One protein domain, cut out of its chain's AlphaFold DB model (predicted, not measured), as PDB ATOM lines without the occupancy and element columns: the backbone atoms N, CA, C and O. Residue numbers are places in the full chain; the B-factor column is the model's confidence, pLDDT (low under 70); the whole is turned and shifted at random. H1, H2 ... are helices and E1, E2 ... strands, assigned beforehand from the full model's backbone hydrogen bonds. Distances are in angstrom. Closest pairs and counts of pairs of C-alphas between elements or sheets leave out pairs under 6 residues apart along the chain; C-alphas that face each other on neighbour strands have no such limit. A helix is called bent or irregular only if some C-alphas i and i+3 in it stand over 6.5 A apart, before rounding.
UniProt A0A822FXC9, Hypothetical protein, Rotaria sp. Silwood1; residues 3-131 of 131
ATOM      1  N   ASP A   3     -22.795  20.322  -2.914       59.25
ATOM      2  CA  ASP A   3     -23.484  19.166  -3.460       59.25
ATOM      3  C   ASP A   3     -23.230  17.885  -2.648       59.25
ATOM      4  O   ASP A   3     -24.168  17.316  -2.111       59.25
ATOM      5  N   PHE A   4     -21.990  17.451  -2.441       60.97
ATOM      6  CA  PHE A   4     -21.732  16.188  -1.741       60.97
ATOM      7  C   PHE A   4     -22.195  16.188  -0.273       60.97
ATOM      8  O   PHE A   4     -22.714  15.185   0.211       60.97
ATOM      9  N   CYS A   5     -21.991  17.293   0.451       64.19
ATOM     10  CA  CYS A   5     -22.267  17.343   1.891       64.19
ATOM     11  C   CYS A   5     -23.701  17.769   2.239       64.19
ATOM     12  O   CYS A   5     -24.144  17.500   3.354       64.19
ATOM     13  N   CYS A   6     -24.392  18.482   1.345       65.56
ATOM     14  CA  CYS A   6     -25.698  19.085   1.632       65.56
ATOM     15  C   CYS A   6     -26.834  18.547   0.751       65.56
ATOM     16  O   CYS A   6     -27.990  18.715   1.129       65.56
ATOM     17  N   ILE A   7     -26.538  17.884  -0.374       71.44
ATOM     18  CA  ILE A   7     -27.548  17.199  -1.193       71.44
ATOM     19  C   ILE A   7     -27.697  15.772  -0.689       71.44
ATOM     20  O   ILE A   7     -26.720  15.022  -0.613       71.44
ATOM     21  N   ASP A   8     -28.941  15.381  -0.415       76.81
ATOM     22  CA  ASP A   8     -29.282  13.973  -0.285       76.81
ATOM     23  C   ASP A   8     -29.038  13.275  -1.629       76.81
ATOM     24  O   ASP A   8     -29.790  13.439  -2.591       76.81
ATOM     25  N   GLN A   9     -27.959  12.496  -1.693       76.12
ATOM     26  CA  GLN A   9     -27.567  11.759  -2.893       76.12
ATOM     27  C   GLN A   9     -28.600  10.687  -3.286       76.12
ATOM     28  O   GLN A   9     -28.562  10.189  -4.410       76.12
ATOM     29  N   TYR A  10     -29.520  10.335  -2.381       81.31
ATOM     30  CA  TYR A  10     -30.611   9.393  -2.627       81.31
ATOM     31  C   TYR A  10     -31.898  10.073  -3.129       81.31
ATOM     32  O   TYR A  10     -32.746   9.388  -3.699       81.31
ATOM     33  N   ASP A  11     -32.031  11.398  -2.988       81.69
ATOM     34  CA  ASP A  11     -33.148  12.194  -3.520       81.69
ATOM     35  C   ASP A  11     -32.667  13.521  -4.130       81.69
ATOM     36  O   ASP A  11     -32.967  14.632  -3.684       81.69
ATOM     37  N   LEU A  12     -31.938  13.393  -5.238       74.94
ATOM     38  CA  LEU A  12     -31.464  14.528  -6.030       74.94
ATOM     39  C   LEU A  12     -32.611  15.423  -6.524       74.94
ATOM     40  O   LEU A  12     -32.418  16.618  -6.733       74.94
ATOM     41  N   SER A  13     -33.803  14.857  -6.723       74.00
ATOM     42  CA  SER A  13     -34.936  15.561  -7.325       74.00
ATOM     43  C   SER A  13     -35.480  16.678  -6.435       74.00
ATOM     44  O   SER A  13     -35.822  17.749  -6.943       74.00
ATOM     45  N   SER A  14     -35.510  16.452  -5.121       77.06
ATOM     46  CA  SER A  14     -35.931  17.448  -4.134       77.06
ATOM     47  C   SER A  14     -34.779  18.341  -3.676       77.06
ATOM     48  O   SER A  14     -34.987  19.514  -3.364       77.06
ATOM     49  N   ALA A  15     -33.557  17.810  -3.687       76.00
ATOM     50  CA  ALA A  15     -32.379  18.473  -3.153       76.00
ATOM     51  C   ALA A  15     -31.738  19.466  -4.147       76.00
ATOM     52  O   ALA A  15     -31.387  20.579  -3.763       76.00
ATOM     53  N   ILE A  16     -31.637  19.132  -5.438       75.31
ATOM     54  CA  ILE A  16     -31.021  20.002  -6.459       75.31
ATOM     55  C   ILE A  16     -31.665  21.400  -6.540       75.31
ATOM     56  O   ILE A  16     -30.928  22.390  -6.564       75.31
ATOM     57  N   PRO A  17     -33.008  21.541  -6.547       76.38
ATOM     58  CA  PRO A  17     -33.648  22.857  -6.567       76.38
ATOM     59  C   PRO A  17     -33.307  23.743  -5.360       76.38
ATOM     60  O   PRO A  17     -33.493  24.957  -5.432       76.38
ATOM     61  N   LEU A  18     -32.805  23.162  -4.262       79.69
ATOM     62  CA  LEU A  18     -32.384  23.883  -3.060       79.69
ATOM     63  C   LEU A  18     -30.924  24.363  -3.125       79.69
ATOM     64  O   LEU A  18     -30.497  25.150  -2.282       79.69
ATOM     65  N   LEU A  19     -30.155  23.978  -4.145       79.81
ATOM     66  CA  LEU A  19     -28.767  24.415  -4.286       79.81
ATOM     67  C   LEU A  19     -28.595  25.948  -4.235       79.81
ATOM     68  O   LEU A  19     -27.724  26.411  -3.494       79.81
ATOM     69  N   PRO A  20     -29.426  26.767  -4.917       80.31
ATOM     70  CA  PRO A  20     -29.332  28.221  -4.812       80.31
ATOM     71  C   PRO A  20     -29.499  28.743  -3.383       80.31
ATOM     72  O   PRO A  20     -28.772  29.654  -2.992       80.31
ATOM     73  N   ILE A  21     -30.415  28.166  -2.590       82.62
ATOM     74  CA  ILE A  21     -30.628  28.621  -1.211       82.62
ATOM     75  C   ILE A  21     -29.447  28.246  -0.317       82.62
ATOM     76  O   ILE A  21     -29.016  29.072   0.482       82.62
ATOM     77  N   TRP A  22     -28.850  27.065  -0.493       84.12
ATOM     78  CA  TRP A  22     -27.660  26.699   0.277       84.12
ATOM     79  C   TRP A  22     -26.468  27.586  -0.058       84.12
ATOM     80  O   TRP A  22     -25.821  28.091   0.856       84.12
ATOM     81  N   VAL A  23     -26.215  27.841  -1.346       84.06
ATOM     82  CA  VAL A  23     -25.127  28.734  -1.774       84.06
ATOM     83  C   VAL A  23     -25.338  30.152  -1.237       84.06
ATOM     84  O   VAL A  23     -24.369  30.776  -0.805       84.06
ATOM     85  N   ALA A  24     -26.583  30.638  -1.208       81.44
ATOM     86  CA  ALA A  24     -26.936  31.942  -0.644       81.44
ATOM     87  C   ALA A  24     -26.728  32.035   0.877       81.44
ATOM     88  O   ALA A  24     -26.456  33.116   1.395       81.44
ATOM     89  N   CYS A  25     -26.850  30.921   1.603       84.75
ATOM     90  CA  CYS A  25     -26.610  30.870   3.047       84.75
ATOM     91  C   CYS A  25     -25.120  30.797   3.418       84.75
ATOM     92  O   CYS A  25     -24.778  30.951   4.591       84.75
ATOM     93  N   CYS A  26     -24.230  30.557   2.457       85.00
ATOM     94  CA  CYS A  26     -22.795  30.517   2.703       85.00
ATOM     95  C   CYS A  26     -22.191  31.932   2.705       85.00
ATOM     96  O   CYS A  26     -22.450  32.738   1.817       85.00
ATOM     97  N   GLU A  27     -21.327  32.220   3.682       85.19
ATOM     98  CA  GLU A  27     -20.571  33.483   3.712       85.19
ATOM     99  C   GLU A  27     -19.446  33.491   2.671       85.19
ATOM    100  O   GLU A  27     -19.151  34.529   2.085       85.19
ATOM    101  N   ARG A  28     -18.800  32.337   2.466       87.00
ATOM    102  CA  ARG A  28     -17.617  32.174   1.617       87.00
ATOM    103  C   ARG A  28     -17.767  30.970   0.707       87.00
ATOM    104  O   ARG A  28     -18.410  29.983   1.069       87.00
ATOM    105  N   PHE A  29     -17.080  31.026  -0.428       89.44
ATOM    106  CA  PHE A  29     -17.084  29.962  -1.416       89.44
ATOM    107  C   PHE A  29     -15.692  29.351  -1.589       89.44
ATOM    108  O   PHE A  29     -14.729  30.036  -1.943       89.44
ATOM    109  N   LEU A  30     -15.605  28.044  -1.341       90.06
ATOM    110  CA  LEU A  30     -14.396  27.241  -1.485       90.06
ATOM    111  C   LEU A  30     -14.605  26.185  -2.569       90.06
ATOM    112  O   LEU A  30     -15.525  25.372  -2.477       90.06
ATOM    113  N   ARG A  31     -13.700  26.155  -3.547       89.81
ATOM    114  CA  ARG A  31     -13.654  25.158  -4.616       89.81
ATOM    115  C   ARG A  31     -12.468  24.235  -4.434       89.81
ATOM    116  O   ARG A  31     -11.351  24.701  -4.234       89.81
ATOM    117  N   ILE A  32     -12.720  22.938  -4.548       90.56
ATOM    118  CA  ILE A  32     -11.671  21.933  -4.702       90.56
ATOM    119  C   ILE A  32     -11.707  21.507  -6.166       90.56
ATOM    120  O   ILE A  32     -12.680  20.890  -6.600       90.56
ATOM    121  N   GLU A  33     -10.691  21.892  -6.932       91.56
ATOM    122  CA  GLU A  33     -10.692  21.748  -8.387       91.56
ATOM    123  C   GLU A  33      -9.809  20.579  -8.840       91.56
ATOM    124  O   GLU A  33      -8.591  20.562  -8.646       91.56
ATOM    125  N   THR A  34     -10.447  19.605  -9.485       91.88
ATOM    126  CA  THR A  34      -9.815  18.637 -10.387       91.88
ATOM    127  C   THR A  34      -9.546  19.281 -11.751       91.88
ATOM    128  O   THR A  34     -10.114  20.322 -12.077       91.88
ATOM    129  N   SER A  35      -8.720  18.651 -12.592       91.06
ATOM    130  CA  SER A  35      -8.419  19.163 -13.940       91.06
ATOM    131  C   SER A  35      -9.655  19.299 -14.838       91.06
ATOM    132  O   SER A  35      -9.665  20.128 -15.739       91.06
ATOM    133  N   ASP A  36     -10.695  18.502 -14.589       92.50
ATOM    134  CA  ASP A  36     -11.978  18.511 -15.298       92.50
ATOM    135  C   ASP A  36     -13.071  19.304 -14.554       92.50
ATOM    136  O   ASP A  36     -14.236  19.290 -14.954       92.50
ATOM    137  N   TYR A  37     -12.740  19.998 -13.455       92.00
ATOM    138  CA  TYR A  37     -13.726  20.713 -12.639       92.00
ATOM    139  C   TYR A  37     -14.560  21.684 -13.472       92.00
ATOM    140  O   TYR A  37     -15.787  21.616 -13.462       92.00
ATOM    141  N   SER A  38     -13.899  22.539 -14.250       92.00
ATOM    142  CA  SER A  38     -14.551  23.540 -15.093       92.00
ATOM    143  C   SER A  38     -15.270  22.940 -16.301       92.00
ATOM    144  O   SER A  38     -15.951  23.663 -17.025       92.00
ATOM    145  N   GLU A  39     -15.164  21.634 -16.544       94.50
ATOM    146  CA  GLU A  39     -15.899  20.964 -17.613       94.50
ATOM    147  C   GLU A  39     -17.301  20.542 -17.180       94.50
ATOM    148  O   GLU A  39     -18.133  20.307 -18.046       94.50
ATOM    149  N   ARG A  40     -17.590  20.455 -15.877       92.19
ATOM    150  CA  ARG A  40     -18.840  19.884 -15.354       92.19
ATOM    151  C   ARG A  40     -19.909  20.956 -15.136       92.19
ATOM    152  O   ARG A  40     -19.637  21.996 -14.542       92.19
ATOM    153  N   ALA A  41     -21.137  20.690 -15.583       92.25
ATOM    154  CA  ALA A  41     -22.244  21.653 -15.569       92.25
ATOM    155  C   ALA A  41     -22.550  22.186 -14.157       92.25
ATOM    156  O   ALA A  41     -22.595  23.397 -13.944       92.25
ATOM    157  N   TRP A  42     -22.659  21.293 -13.168       88.38
ATOM    158  CA  TRP A  42     -22.881  21.672 -11.768       88.38
ATOM    159  C   TRP A  42     -21.747  22.535 -11.208       88.38
ATOM    160  O   TRP A  42     -22.004  23.575 -10.610       88.38
ATOM    161  N   CYS A  43     -20.495  22.189 -11.505       91.06
ATOM    162  CA  CYS A  43     -19.317  22.927 -11.046       91.06
ATOM    163  C   CYS A  43     -19.200  24.336 -11.639       91.06
ATOM    164  O   CYS A  43     -18.523  25.189 -11.065       91.06
ATOM    165  N   ARG A  44     -19.844  24.591 -12.784       93.69
ATOM    166  CA  ARG A  44     -20.001  25.935 -13.362       93.69
ATOM    167  C   ARG A  44     -21.166  26.701 -12.744       93.69
ATOM    168  O   ARG A  44     -21.100  27.925 -12.632       93.69
ATOM    169  N   LEU A  45     -22.221  25.995 -12.330       92.38
ATOM    170  CA  LEU A  45     -23.378  26.603 -11.682       92.38
ATOM    171  C   LEU A  45     -23.023  27.164 -10.300       92.38
ATOM    172  O   LEU A  45     -23.475  28.255  -9.962       92.38
ATOM    173  N   GLU A  46     -22.201  26.476  -9.506       90.38
ATOM    174  CA  GLU A  46     -21.896  26.938  -8.145       90.38
ATOM    175  C   GLU A  46     -21.182  28.312  -8.103       90.38
ATOM    176  O   GLU A  46     -21.638  29.175  -7.351       90.38
ATOM    177  N   PRO A  47     -20.137  28.603  -8.915       91.75
ATOM    178  CA  PRO A  47     -19.535  29.937  -8.980       91.75
ATOM    179  C   PRO A  47     -20.506  31.025  -9.441       91.75
ATOM    180  O   PRO A  47     -20.445  32.143  -8.929       91.75
ATOM    181  N   LEU A  48     -21.400  30.702 -10.382       93.06
ATOM    182  CA  LEU A  48     -22.450  31.610 -10.844       93.06
ATOM    183  C   LEU A  48     -23.403  31.961  -9.693       93.06
ATOM    184  O   LEU A  48     -23.656  33.136  -9.433       93.06
ATOM    185  N   LEU A  49     -23.894  30.954  -8.970       91.69
ATOM    186  CA  LEU A  49     -24.763  31.150  -7.810       91.69
ATOM    187  C   LEU A  49     -24.051  31.932  -6.704       91.69
ATOM    188  O   LEU A  49     -24.635  32.847  -6.128       91.69
ATOM    189  N   SER A  50     -22.786  31.612  -6.441       91.19
ATOM    190  CA  SER A  50     -21.979  32.312  -5.445       91.19
ATOM    191  C   SER A  50     -21.845  33.798  -5.783       91.19
ATOM    192  O   SER A  50     -22.131  34.651  -4.946       91.19
ATOM    193  N   TYR A  51     -21.521  34.129  -7.035       90.81
ATOM    194  CA  TYR A  51     -21.417  35.519  -7.483       90.81
ATOM    195  C   TYR A  51     -22.707  36.317  -7.270       90.81
ATOM    196  O   TYR A  51     -22.663  37.477  -6.849       90.81
ATOM    197  N   VAL A  52     -23.846  35.687  -7.566       89.69
ATOM    198  CA  VAL A  52     -25.173  36.311  -7.512       89.69
ATOM    199  C   VAL A  52     -25.669  36.468  -6.076       89.69
ATOM    200  O   VAL A  52     -26.267  37.495  -5.751       89.69
ATOM    201  N   PHE A  53     -25.454  35.465  -5.223       86.31
ATOM    202  CA  PHE A  53     -26.101  35.389  -3.914       86.31
ATOM    203  C   PHE A  53     -25.182  35.670  -2.722       86.31
ATOM    204  O   PHE A  53     -25.680  36.121  -1.690       86.31
ATOM    205  N   GLN A  54     -23.873  35.430  -2.826       85.75
ATOM    206  CA  GLN A  54     -22.965  35.600  -1.691       85.75
ATOM    207  C   GLN A  54     -22.460  37.031  -1.537       85.75
ATOM    208  O   GLN A  54     -22.155  37.734  -2.505       85.75
ATOM    209  N   PHE A  55     -22.292  37.428  -0.275       79.00
ATOM    210  CA  PHE A  55     -21.714  38.716   0.089       79.00
ATOM    211  C   PHE A  55     -20.201  38.783  -0.167       79.00
ATOM    212  O   PHE A  55     -19.709  39.830  -0.586       79.00
ATOM    213  N   ALA A  56     -19.459  37.689   0.052       84.38
ATOM    214  CA  ALA A  56     -18.013  37.668  -0.173       84.38
ATOM    215  C   ALA A  56     -17.667  37.983  -1.633       84.38
ATOM    216  O   ALA A  56     -18.305  37.488  -2.558       84.38
ATOM    217  N   ASP A  57     -16.660  38.834  -1.835       85.12
ATOM    218  CA  ASP A  57     -16.210  39.336  -3.141       85.12
ATOM    219  C   ASP A  57     -15.200  38.417  -3.837       85.12
ATOM    220  O   ASP A  57     -14.696  38.755  -4.909       85.12
ATOM    221  N   HIS A  58     -14.867  37.282  -3.221       90.44
ATOM    222  CA  HIS A  58     -13.864  36.373  -3.741       90.44
ATOM    223  C   HIS A  58     -14.150  34.911  -3.431       90.44
ATOM    224  O   HIS A  58     -14.814  34.572  -2.452       90.44
ATOM    225  N   HIS A  59     -13.583  34.043  -4.264       92.81
ATOM    226  CA  HIS A  59     -13.569  32.599  -4.048       92.81
ATOM    227  C   HIS A  59     -12.186  32.125  -3.598       92.81
ATOM    228  O   HIS A  59     -11.168  32.721  -3.950       92.81
ATOM    229  N   THR A  60     -12.137  31.008  -2.885       92.62
ATOM    230  CA  THR A  60     -10.897  30.262  -2.645       92.62
ATOM    231  C   THR A  60     -10.882  29.021  -3.529       92.62
ATOM    232  O   THR A  60     -11.895  28.330  -3.636       92.62
ATOM    233  N   ILE A  61      -9.753  28.746  -4.176       93.12
ATOM    234  CA  ILE A  61      -9.532  27.560  -5.008       93.12
ATOM    235  C   ILE A  61      -8.409  26.744  -4.380       93.12
ATOM    236  O   ILE A  61      -7.365  27.296  -4.049       93.12
ATOM    237  N   ILE A  62      -8.630  25.444  -4.230       92.00
ATOM    238  CA  ILE A  62      -7.644  24.470  -3.767       92.00
ATOM    239  C   ILE A  62      -7.529  23.381  -4.829       92.00
ATOM    240  O   ILE A  62      -8.531  22.773  -5.209       92.00
ATOM    241  N   HIS A  63      -6.314  23.109  -5.289       90.50
ATOM    242  CA  HIS A  63      -6.045  21.971  -6.166       90.50
ATOM    243  C   HIS A  63      -5.721  20.708  -5.363       90.50
ATOM    244  O   HIS A  63      -5.365  20.765  -4.186       90.50
ATOM    245  N   LEU A  64      -5.860  19.538  -5.991       89.31
ATOM    246  CA  LEU A  64      -5.655  18.250  -5.315       89.31
ATOM    247  C   LEU A  64      -4.210  18.001  -4.857       89.31
ATOM    248  O   LEU A  64      -3.975  17.148  -4.003       89.31
ATOM    249  N   ASP A  65      -3.246  18.721  -5.419       88.75
ATOM    250  CA  ASP A  65      -1.836  18.676  -5.043       88.75
ATOM    251  C   ASP A  65      -1.478  19.640  -3.900       88.75
ATOM    252  O   ASP A  65      -0.325  19.646  -3.454       88.75
ATOM    253  N   PHE A  66      -2.450  20.403  -3.383       88.69
ATOM    254  CA  PHE A  66      -2.255  21.306  -2.254       88.69
ATOM    255  C   PHE A  66      -1.711  20.565  -1.026       88.69
ATOM    256  O   PHE A  66      -2.255  19.554  -0.571       88.69
ATOM    257  N   LYS A  67      -0.642  21.114  -0.443       86.38
ATOM    258  CA  LYS A  67      -0.041  20.621   0.799       86.38
ATOM    259  C   LYS A  67       0.092  21.763   1.785       86.38
ATOM    260  O   LYS A  67       0.820  22.722   1.543       86.38
ATOM    261  N   TYR A  68      -0.570  21.622   2.927       83.88
ATOM    262  CA  TYR A  68      -0.398  22.556   4.029       83.88
ATOM    263  C   TYR A  68       1.056  22.545   4.522       83.88
ATOM    264  O   TYR A  68       1.632  21.483   4.764       83.88
ATOM    265  N   SER A  69       1.622  23.735   4.717       81.12
ATOM    266  CA  SER A  69       2.918  23.928   5.356       81.12
ATOM    267  C   SER A  69       2.805  24.999   6.432       81.12
ATOM    268  O   SER A  69       2.389  26.122   6.160       81.12
ATOM    269  N   SER A  70       3.220  24.679   7.657       78.62
ATOM    270  CA  SER A  70       3.221  25.632   8.771       78.62
ATOM    271  C   SER A  70       4.313  26.703   8.656       78.62
ATOM    272  O   SER A  70       4.274  27.688   9.388       78.62
ATOM    273  N   SER A  71       5.302  26.518   7.773       76.06
ATOM    274  CA  SER A  71       6.405  27.467   7.559       76.06
ATOM    275  C   SER A  71       6.121  28.512   6.478       76.06
ATOM    276  O   SER A  71       6.793  29.538   6.451       76.06
ATOM    277  N   ASN A  72       5.115  28.285   5.628       63.53
ATOM    278  CA  ASN A  72       4.670  29.218   4.598       63.53
ATOM    279  C   ASN A  72       3.172  29.462   4.773       63.53
ATOM    280  O   ASN A  72       2.347  28.653   4.353       63.53
ATOM    281  N   PHE A  73       2.808  30.597   5.371       63.44
ATOM    282  CA  PHE A  73       1.428  31.072   5.319       63.44
ATOM    283  C   PHE A  73       1.090  31.407   3.861       63.44
ATOM    284  O   PHE A  73       1.431  32.477   3.355       63.44
ATOM    285  N   HIS A  74       0.468  30.458   3.162       64.56
ATOM    286  CA  HIS A  74      -0.008  30.648   1.800       64.56
ATOM    287  C   HIS A  74      -1.246  31.549   1.837       64.56
ATOM    288  O   HIS A  74      -2.344  31.104   2.153       64.56
ATOM    289  N   TYR A  75      -1.069  32.827   1.497       71.44
ATOM    290  CA  TYR A  75      -2.183  33.750   1.232       71.44
ATOM    291  C   TYR A  75      -2.872  33.469  -0.118       71.44
ATOM    292  O   TYR A  75      -3.853  34.123  -0.466       71.44
ATOM    293  N   GLY A  76      -2.356  32.486  -0.863       83.81
ATOM    294  CA  GLY A  76      -2.765  32.162  -2.218       83.81
ATOM    295  C   GLY A  76      -2.286  33.179  -3.245       83.81
ATOM    296  O   GLY A  76      -1.931  34.315  -2.929       83.81
ATOM    297  N   GLN A  77      -2.280  32.764  -4.505       90.81
ATOM    298  CA  GLN A  77      -2.119  33.667  -5.630       90.81
ATOM    299  C   GLN A  77      -3.484  34.250  -5.995       90.81
ATOM    300  O   GLN A  77      -4.442  33.513  -6.233       90.81
ATOM    301  N   GLN A  78      -3.577  35.579  -6.066       94.62
ATOM    302  CA  GLN A  78      -4.778  36.218  -6.593       94.62
ATOM    303  C   GLN A  78      -4.859  35.998  -8.108       94.62
ATOM    304  O   GLN A  78      -3.929  36.333  -8.843       94.62
ATOM    305  N   ILE A  79      -6.001  35.501  -8.565       95.19
ATOM    306  CA  ILE A  79      -6.339  35.314  -9.974       95.19
ATOM    307  C   ILE A  79      -7.733  35.884 -10.271       95.19
ATOM    308  O   ILE A  79      -8.506  36.200  -9.362       95.19
ATOM    309  N   GLN A  80      -8.066  35.992 -11.555       95.19
ATOM    310  CA  GLN A  80      -9.423  36.267 -12.029       95.19
ATOM    311  C   GLN A  80      -9.977  34.992 -12.661       95.19
ATOM    312  O   GLN A  80      -9.424  34.503 -13.644       95.19
ATOM    313  N   ALA A  81     -11.041  34.436 -12.084       93.62
ATOM    314  CA  ALA A  81     -11.686  33.230 -12.586       93.62
ATOM    315  C   ALA A  81     -12.935  33.600 -13.390       93.62
ATOM    316  O   ALA A  81     -13.797  34.319 -12.890       93.62
ATOM    317  N   LEU A  82     -13.039  33.104 -14.621       95.25
ATOM    318  CA  LEU A  82     -14.197  33.333 -15.481       95.25
ATOM    319  C   LEU A  82     -15.410  32.527 -14.993       95.25
ATOM    320  O   LEU A  82     -15.282  31.342 -14.678       95.25
ATOM    321  N   ILE A  83     -16.591  33.147 -14.977       94.44
ATOM    322  CA  ILE A  83     -17.858  32.429 -14.805       94.44
ATOM    323  C   ILE A  83     -18.242  31.831 -16.157       94.44
ATOM    324  O   ILE A  83     -18.689  32.542 -17.053       94.44
ATOM    325  N   LEU A  84     -18.053  30.524 -16.311       95.69
ATOM    326  CA  LEU A  84     -18.427  29.790 -17.522       95.69
ATOM    327  C   LEU A  84     -19.931  29.496 -17.545       95.69
ATOM    328  O   LEU A  84     -20.530  29.304 -16.486       95.69
ATOM    329  N   ASP A  85     -20.525  29.396 -18.738       95.31
ATOM    330  CA  ASP A  85     -21.937  29.016 -18.870       95.31
ATOM    331  C   ASP A  85     -22.140  27.564 -18.386       95.31
ATOM    332  O   ASP A  85     -21.512  26.639 -18.930       95.31
ATOM    333  N   PRO A  86     -22.995  27.330 -17.369       94.31
ATOM    334  CA  PRO A  86     -23.312  25.984 -16.906       94.31
ATOM    335  C   PRO A  86     -23.961  25.097 -17.971       94.31
ATOM    336  O   PRO A  86     -23.797  23.881 -17.911       94.31
ATOM    337  N   LEU A  87     -24.660  25.682 -18.949       94.06
ATOM    338  CA  LEU A  87     -25.335  24.945 -20.022       94.06
ATOM    339  C   LEU A  87     -24.365  24.352 -21.051       94.06
ATOM    340  O   LEU A  87     -24.704  23.365 -21.697       94.06
ATOM    341  N   ASP A  88     -23.150  24.895 -21.142       95.00
ATOM    342  CA  ASP A  88     -22.063  24.357 -21.969       95.00
ATOM    343  C   ASP A  88     -21.230  23.291 -21.227       95.00
ATOM    344  O   ASP A  88     -20.187  22.842 -21.714       95.00
ATOM    345  N   GLY A  89     -21.610  22.946 -19.993       92.94
ATOM    346  CA  GLY A  89     -20.921  21.956 -19.174       92.94
ATOM    347  C   GLY A  89     -21.355  20.521 -19.483       92.94
ATOM    348  O   GLY A  89     -22.496  20.243 -19.842       92.94
ATOM    349  N   LYS A  90     -20.440  19.575 -19.278       93.25
ATOM    350  CA  LYS A  90     -20.709  18.137 -19.295       93.25
ATOM    351  C   LYS A  90     -21.563  17.759 -18.088       93.25
ATOM    352  O   LYS A  90     -21.286  18.181 -16.964       93.25
ATOM    353  N   SER A  91     -22.553  16.907 -18.318       87.62
ATOM    354  CA  SER A  91     -23.328  16.257 -17.266       87.62
ATOM    355  C   SER A  91     -23.365  14.751 -17.495       87.62
ATOM    356  O   SER A  91     -23.372  14.292 -18.637       87.62
ATOM    357  N   THR A  92     -23.382  13.987 -16.406       84.44
ATOM    358  CA  THR A  92     -23.562  12.532 -16.452       84.44
ATOM    359  C   THR A  92     -25.041  12.162 -16.618       84.44
ATOM    360  O   THR A  92     -25.340  11.201 -17.322       84.44
ATOM    361  N   ASP A  93     -25.964  12.939 -16.033       82.56
ATOM    362  CA  ASP A  93     -27.414  12.820 -16.247       82.56
ATOM    363  C   ASP A  93     -27.872  13.860 -17.282       82.56
ATOM    364  O   ASP A  93     -27.678  15.067 -17.107       82.56
ATOM    365  N   GLN A  94     -28.495  13.396 -18.369       76.56
ATOM    366  CA  GLN A  94     -29.018  14.261 -19.433       76.56
ATOM    367  C   GLN A  94     -30.143  15.185 -18.940       76.56
ATOM    368  O   GLN A  94     -30.345  16.254 -19.514       76.56
ATOM    369  N   ASN A  95     -30.839  14.820 -17.860       84.12
ATOM    370  CA  ASN A  95     -31.903  15.641 -17.280       84.12
ATOM    371  C   ASN A  95     -31.370  16.808 -16.442       84.12
ATOM    372  O   ASN A  95     -32.122  17.734 -16.138       84.12
ATOM    373  N   ASP A  96     -30.091  16.800 -16.060       84.19
ATOM    374  CA  ASP A  96     -29.536  17.863 -15.223       84.19
ATOM    375  C   ASP A  96     -29.520  19.206 -15.938       84.19
ATOM    376  O   ASP A  96     -29.794  20.224 -15.313       84.19
ATOM    377  N   LEU A  97     -29.290  19.233 -17.253       88.38
ATOM    378  CA  LEU A  97     -29.336  20.485 -18.008       88.38
ATOM    379  C   LEU A  97     -30.731  21.121 -17.958       88.38
ATOM    380  O   LEU A  97     -30.842  22.338 -17.801       88.38
ATOM    381  N   GLU A  98     -31.793  20.312 -17.987       88.62
ATOM    382  CA  GLU A  98     -33.168  20.793 -17.818       88.62
ATOM    383  C   GLU A  98     -33.435  21.312 -16.395       88.62
ATOM    384  O   GLU A  98     -34.217  22.247 -16.223       88.62
ATOM    385  N   ARG A  99     -32.746  20.779 -15.374       85.88
ATOM    386  CA  ARG A  99     -32.798  21.287 -13.987       85.88
ATOM    387  C   ARG A  99     -31.980  22.571 -13.799       85.88
ATOM    388  O   ARG A  99     -32.405  23.471 -13.080       85.88
ATOM    389  N   ILE A 100     -30.825  22.679 -14.455       88.50
ATOM    390  CA  ILE A 100     -29.888  23.810 -14.354       88.50
ATOM    391  C   ILE A 100     -30.422  25.037 -15.098       88.50
ATOM    392  O   ILE A 100     -30.348  26.160 -14.597       88.50
ATOM    393  N   LYS A 101     -30.996  24.841 -16.287       91.12
ATOM    394  CA  LYS A 101     -31.509  25.908 -17.157       91.12
ATOM    395  C   LYS A 101     -32.433  26.923 -16.475       91.12
ATOM    396  O   LYS A 101     -32.176  28.121 -16.631       91.12
ATOM    397  N   PRO A 102     -33.483  26.538 -15.723       88.81
ATOM    398  CA  PRO A 102     -34.315  27.516 -15.028       88.81
ATOM    399  C   PRO A 102     -33.522  28.318 -13.988       88.81
ATOM    400  O   PRO A 102     -33.754  29.518 -13.857       88.81
ATOM    401  N   ILE A 103     -32.542  27.707 -13.314       88.69
ATOM    402  CA  ILE A 103     -31.688  28.385 -12.330       88.69
ATOM    403  C   ILE A 103     -30.798  29.433 -13.020       88.69
ATOM    404  O   ILE A 103     -30.770  30.586 -12.595       88.69
ATOM    405  N   VAL A 104     -30.145  29.076 -14.132       91.12
ATOM    406  CA  VAL A 104     -29.320  30.009 -14.930       91.12
ATOM    407  C   VAL A 104     -30.151  31.174 -15.483       91.12
ATOM    408  O   VAL A 104     -29.706  32.322 -15.527       91.12
ATOM    409  N   ASN A 105     -31.391  30.914 -15.898       89.50
ATOM    410  CA  ASN A 105     -32.282  31.974 -16.366       89.50
ATOM    411  C   ASN A 105     -32.706  32.918 -15.235       89.50
ATOM    412  O   ASN A 105     -32.823  34.125 -15.458       89.50
ATOM    413  N   LEU A 106     -32.904  32.402 -14.020       86.75
ATOM    414  CA  LEU A 106     -33.183  33.234 -12.850       86.75
ATOM    415  C   LEU A 106     -31.998  34.154 -12.538       86.75
ATOM    416  O   LEU A 106     -32.205  35.351 -12.347       86.75
ATOM    417  N   THR A 107     -30.759  33.651 -12.576       87.81
ATOM    418  CA  THR A 107     -29.566  34.457 -12.250       87.81
ATOM    419  C   THR A 107     -29.361  35.655 -13.174       87.81
ATOM    420  O   THR A 107     -28.901  36.697 -12.717       87.81
ATOM    421  N   LYS A 108     -29.768  35.562 -14.448       84.69
ATOM    422  CA  LYS A 108     -29.689  36.675 -15.419       84.69
ATOM    423  C   LYS A 108     -30.617  37.850 -15.078       84.69
ATOM    424  O   LYS A 108     -30.375  38.981 -15.498       84.69
ATOM    425  N   ASN A 109     -31.686  37.586 -14.329       81.25
ATOM    426  CA  ASN A 109     -32.726  38.566 -14.016       81.25
ATOM    427  C   ASN A 109     -32.627  39.130 -12.593       81.25
ATOM    428  O   ASN A 109     -33.343  40.073 -12.259       81.25
ATOM    429  N   ILE A 110     -31.746  38.580 -11.755       83.25
ATOM    430  CA  ILE A 110     -31.566  39.038 -10.378       83.25
ATOM    431  C   ILE A 110     -30.748  40.331 -10.366       83.25
ATOM    432  O   ILE A 110     -29.677  40.428 -10.963       83.25
ATOM    433  N   GLN A 111     -31.254  41.338  -9.654       76.81
ATOM    434  CA  GLN A 111     -30.467  42.516  -9.313       76.81
ATOM    435  C   GLN A 111     -29.522  42.150  -8.167       76.81
ATOM    436  O   GLN A 111     -29.962  41.885  -7.047       76.81
ATOM    437  N   ILE A 112     -28.226  42.108  -8.464       78.44
ATOM    438  CA  ILE A 112     -27.199  41.748  -7.490       78.44
ATOM    439  C   ILE A 112     -27.009  42.930  -6.526       78.44
ATOM    440  O   ILE A 112     -26.967  44.090  -6.939       78.44
ATOM    441  N   LYS A 113     -26.963  42.646  -5.221       67.00
ATOM    442  CA  LYS A 113     -26.676  43.650  -4.183       67.00
ATOM    443  C   LYS A 113     -25.159  43.912  -4.111       67.00
ATOM    444  O   LYS A 113     -24.376  43.058  -4.508       67.00
ATOM    445  N   ASN A 114     -24.749  45.048  -3.537       64.75
ATOM    446  CA  ASN A 114     -23.341  45.447  -3.308       64.75
ATOM    447  C   ASN A 114     -22.569  45.934  -4.550       64.75
ATOM    448  O   ASN A 114     -21.428  45.527  -4.754       64.75
ATOM    449  N   ASP A 115     -23.185  46.783  -5.379       71.00
ATOM    450  CA  ASP A 115     -22.547  47.452  -6.532       71.00
ATOM    451  C   ASP A 115     -21.935  46.516  -7.592       71.00
ATOM    452  O   ASP A 115     -21.202  46.960  -8.476       71.00
ATOM    453  N   ARG A 116     -22.247  45.216  -7.540       77.38
ATOM    454  CA  ARG A 116     -21.827  44.256  -8.562       77.38
ATOM    455  C   ARG A 116     -22.655  44.432  -9.823       77.38
ATOM    456  O   ARG A 116     -23.875  44.605  -9.773       77.38
ATOM    457  N   GLU A 117     -21.977  44.331 -10.956       82.00
ATOM    458  CA  GLU A 117     -22.627  44.291 -12.258       82.00
ATOM    459  C   GLU A 117     -23.471  43.024 -12.399       82.00
ATOM    460  O   GLU A 117     -23.222  42.006 -11.751       82.00
ATOM    461  N   LYS A 118     -24.490  43.083 -13.261       86.56
ATOM    462  CA  LYS A 118     -25.238  41.881 -13.634       86.56
ATOM    463  C   LYS A 118     -24.280  40.856 -14.228       86.56
ATOM    464  O   LYS A 118     -23.383  41.208 -14.986       86.56
ATOM    465  N   VAL A 119     -24.516  39.589 -13.906       88.56
ATOM    466  CA  VAL A 119     -23.699  38.507 -14.443       88.56
ATOM    467  C   VAL A 119     -23.925  38.344 -15.946       88.56
ATOM    468  O   VAL A 119     -25.063  38.225 -16.406       88.56
ATOM    469  N   ASP A 120     -22.824  38.300 -16.686       90.50
ATOM    470  CA  ASP A 120     -22.745  37.942 -18.095       90.50
ATOM    471  C   ASP A 120     -21.847  36.703 -18.223       90.50
ATOM    472  O   ASP A 120     -20.624  36.753 -18.051       90.50
ATOM    473  N   VAL A 121     -22.478  35.545 -18.413       89.38
ATOM    474  CA  VAL A 121     -21.777  34.257 -18.467       89.38
ATOM    475  C   VAL A 121     -20.804  34.233 -19.647       89.38
ATOM    476  O   VAL A 121     -21.153  34.575 -20.770       89.38
ATOM    477  N   GLY A 122     -19.563  33.828 -19.387       88.62
ATOM    478  CA  GLY A 122     -18.473  33.862 -20.362       88.62
ATOM    479  C   GLY A 122     -17.723  35.195 -20.441       88.62
ATOM    480  O   GLY A 122     -16.696  35.247 -21.115       88.62
ATOM    481  N   LEU A 123     -18.165  36.239 -19.727       92.19
ATOM    482  CA  LEU A 123     -17.487  37.540 -19.658       92.19
ATOM    483  C   LEU A 123     -17.175  37.981 -18.221       92.19
ATOM    484  O   LEU A 123     -16.097  38.510 -17.958       92.19
ATOM    485  N   THR A 124     -18.086  37.744 -17.277       92.69
ATOM    486  CA  THR A 124     -17.901  38.118 -15.871       92.69
ATOM    487  C   THR A 124     -16.801  37.288 -15.216       92.69
ATOM    488  O   THR A 124     -16.830  36.054 -15.239       92.69
ATOM    489  N   THR A 125     -15.861  37.963 -14.553       94.12
ATOM    490  CA  THR A 125     -14.824  37.325 -13.739       94.12
ATOM    491  C   THR A 125     -15.062  37.535 -12.250       94.12
ATOM    492  O   THR A 125     -15.644  38.528 -11.817       94.12
ATOM    493  N   ILE A 126     -14.561  36.599 -11.450       92.12
ATOM    494  CA  ILE A 126     -14.574  36.653  -9.992       92.12
ATOM    495  C   ILE A 126     -13.133  36.638  -9.500       92.12
ATOM    496  O   ILE A 126     -12.345  35.753  -9.856       92.12
ATOM    497  N   LYS A 127     -12.807  37.576  -8.610       93.88
ATOM    498  CA  LYS A 127     -11.558  37.550  -7.850       93.88
ATOM    499  C   LYS A 127     -11.457  36.219  -7.106       93.88
ATOM    500  O   LYS A 127     -12.369  35.826  -6.386       93.88
ATOM    501  N   SER A 128     -10.361  35.499  -7.275       94.19
ATOM    502  CA  SER A 128     -10.145  34.232  -6.577       94.19
ATOM    503  C   SER A 128      -8.746  34.175  -5.984       94.19
ATOM    504  O   SER A 128      -7.817  34.753  -6.540       94.19
ATOM    505  N   PHE A 129      -8.598  33.473  -4.866       93.62
ATOM    506  CA  PHE A 129      -7.308  33.131  -4.277       93.62
ATOM    507  C   PHE A 129      -7.066  31.642  -4.473       93.62
ATOM    508  O   PHE A 129      -7.809  30.818  -3.939       93.62
ATOM    509  N   GLN A 130      -6.055  31.317  -5.265       92.19
ATOM    510  CA  GLN A 130      -5.632  29.950  -5.531       92.19
ATOM    511  C   GLN A 130      -4.543  29.558  -4.533       92.19
ATOM    512  O   GLN A 130      -3.525  30.248  -4.439       92.19
ATOM    513  N   LEU A 131      -4.791  28.496  -3.768       89.06
ATOM    514  CA  LEU A 131      -3.896  27.953  -2.747       89.06
ATOM    515  C   LEU A 131      -3.064  26.791  -3.287       89.06
ATOM    516  O   LEU A 131      -3.629  25.953  -4.026       89.06
TER     517      LEU A 131
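AT A GLANCE: This is residues 3 to 131 of the 131 residues of the protein "Hypothetical protein" of Rotaria sp. Silwood1 (UniProt A0A822FXC9). A strongly twisted sheet of four short strands has H3 packed on one face, and H2 and H4 pack on H3 as a bundle, three helices running the same way. The loop of residues 64 to 76 reaches away from H4 beyond the sheet. The printed part has 129 residues, with named elements H1 H2 E1 H3 E2 E3 H4 E4; the mixed sheet runs E1 E2 E4 E3, and the class is mixed. It is compact, radius of gyration of the C-alphas 15.0 A, spanning 47 by 37 by 25 A.

HOW THE PARTS SIT: Begin at H1, residues 3 to 6, close but not clearly touching H2, residues 12 to 25; their closest C-alphas, Asp 3 and Leu 19, are 7.5 A apart. E1, residues 29 to 33, H3, residues 41 to 53, and E2, residues 58 to 63, form a strand-helix-strand unit, parallel neighbours joined through a helix, with a right-handed crossover; find N 31 and O 60 within hydrogen-bond range, 2.8 A. H3 is on the sheet, two layers, at a height of 9.1 A. H2 touches H3 with residues 20 to 24 alone, closest C-alphas Ala 24 and Phe 53, 4.8 A. H4, residues 96 to 109, touches H3, closest C-alphas Val 52 and Thr 107, 6.7 A, at a shallow tilt of 23 degrees. E4, residues 125 to 130, is parallel to E2, N 61 and O 129 at 2.9 A, and antiparallel to E3, residues 77 to 82, N 79 and O 128 at 2.8 A. O i to N i+4 pairs within range are 5 of 10 in H2, 7 of 9 in H3 and 7 of 10 in H4; H1 is too short for one.

IN THESE COORDINATES: Find C-alpha 3, where H1 begins, at (-23.484, 19.166, -3.460). H2 is 19.3 A long and irregular, C-alphas 17 and 20 being 7.1 A apart; H4 is 21.0 A. E4 ends at C-alpha 130, (-5.632, 29.950, -5.531).

THE WHOLE: The two C-alphas farthest apart, Ser 71 and Glu 98, are 47.5 A apart. The printed part has no cut; links E2 to E3, E3 to H4 and H4 to E4 are long. Look for pLDDT under 70 at residues 3 to 6, 72 to 74 and 113 to 114.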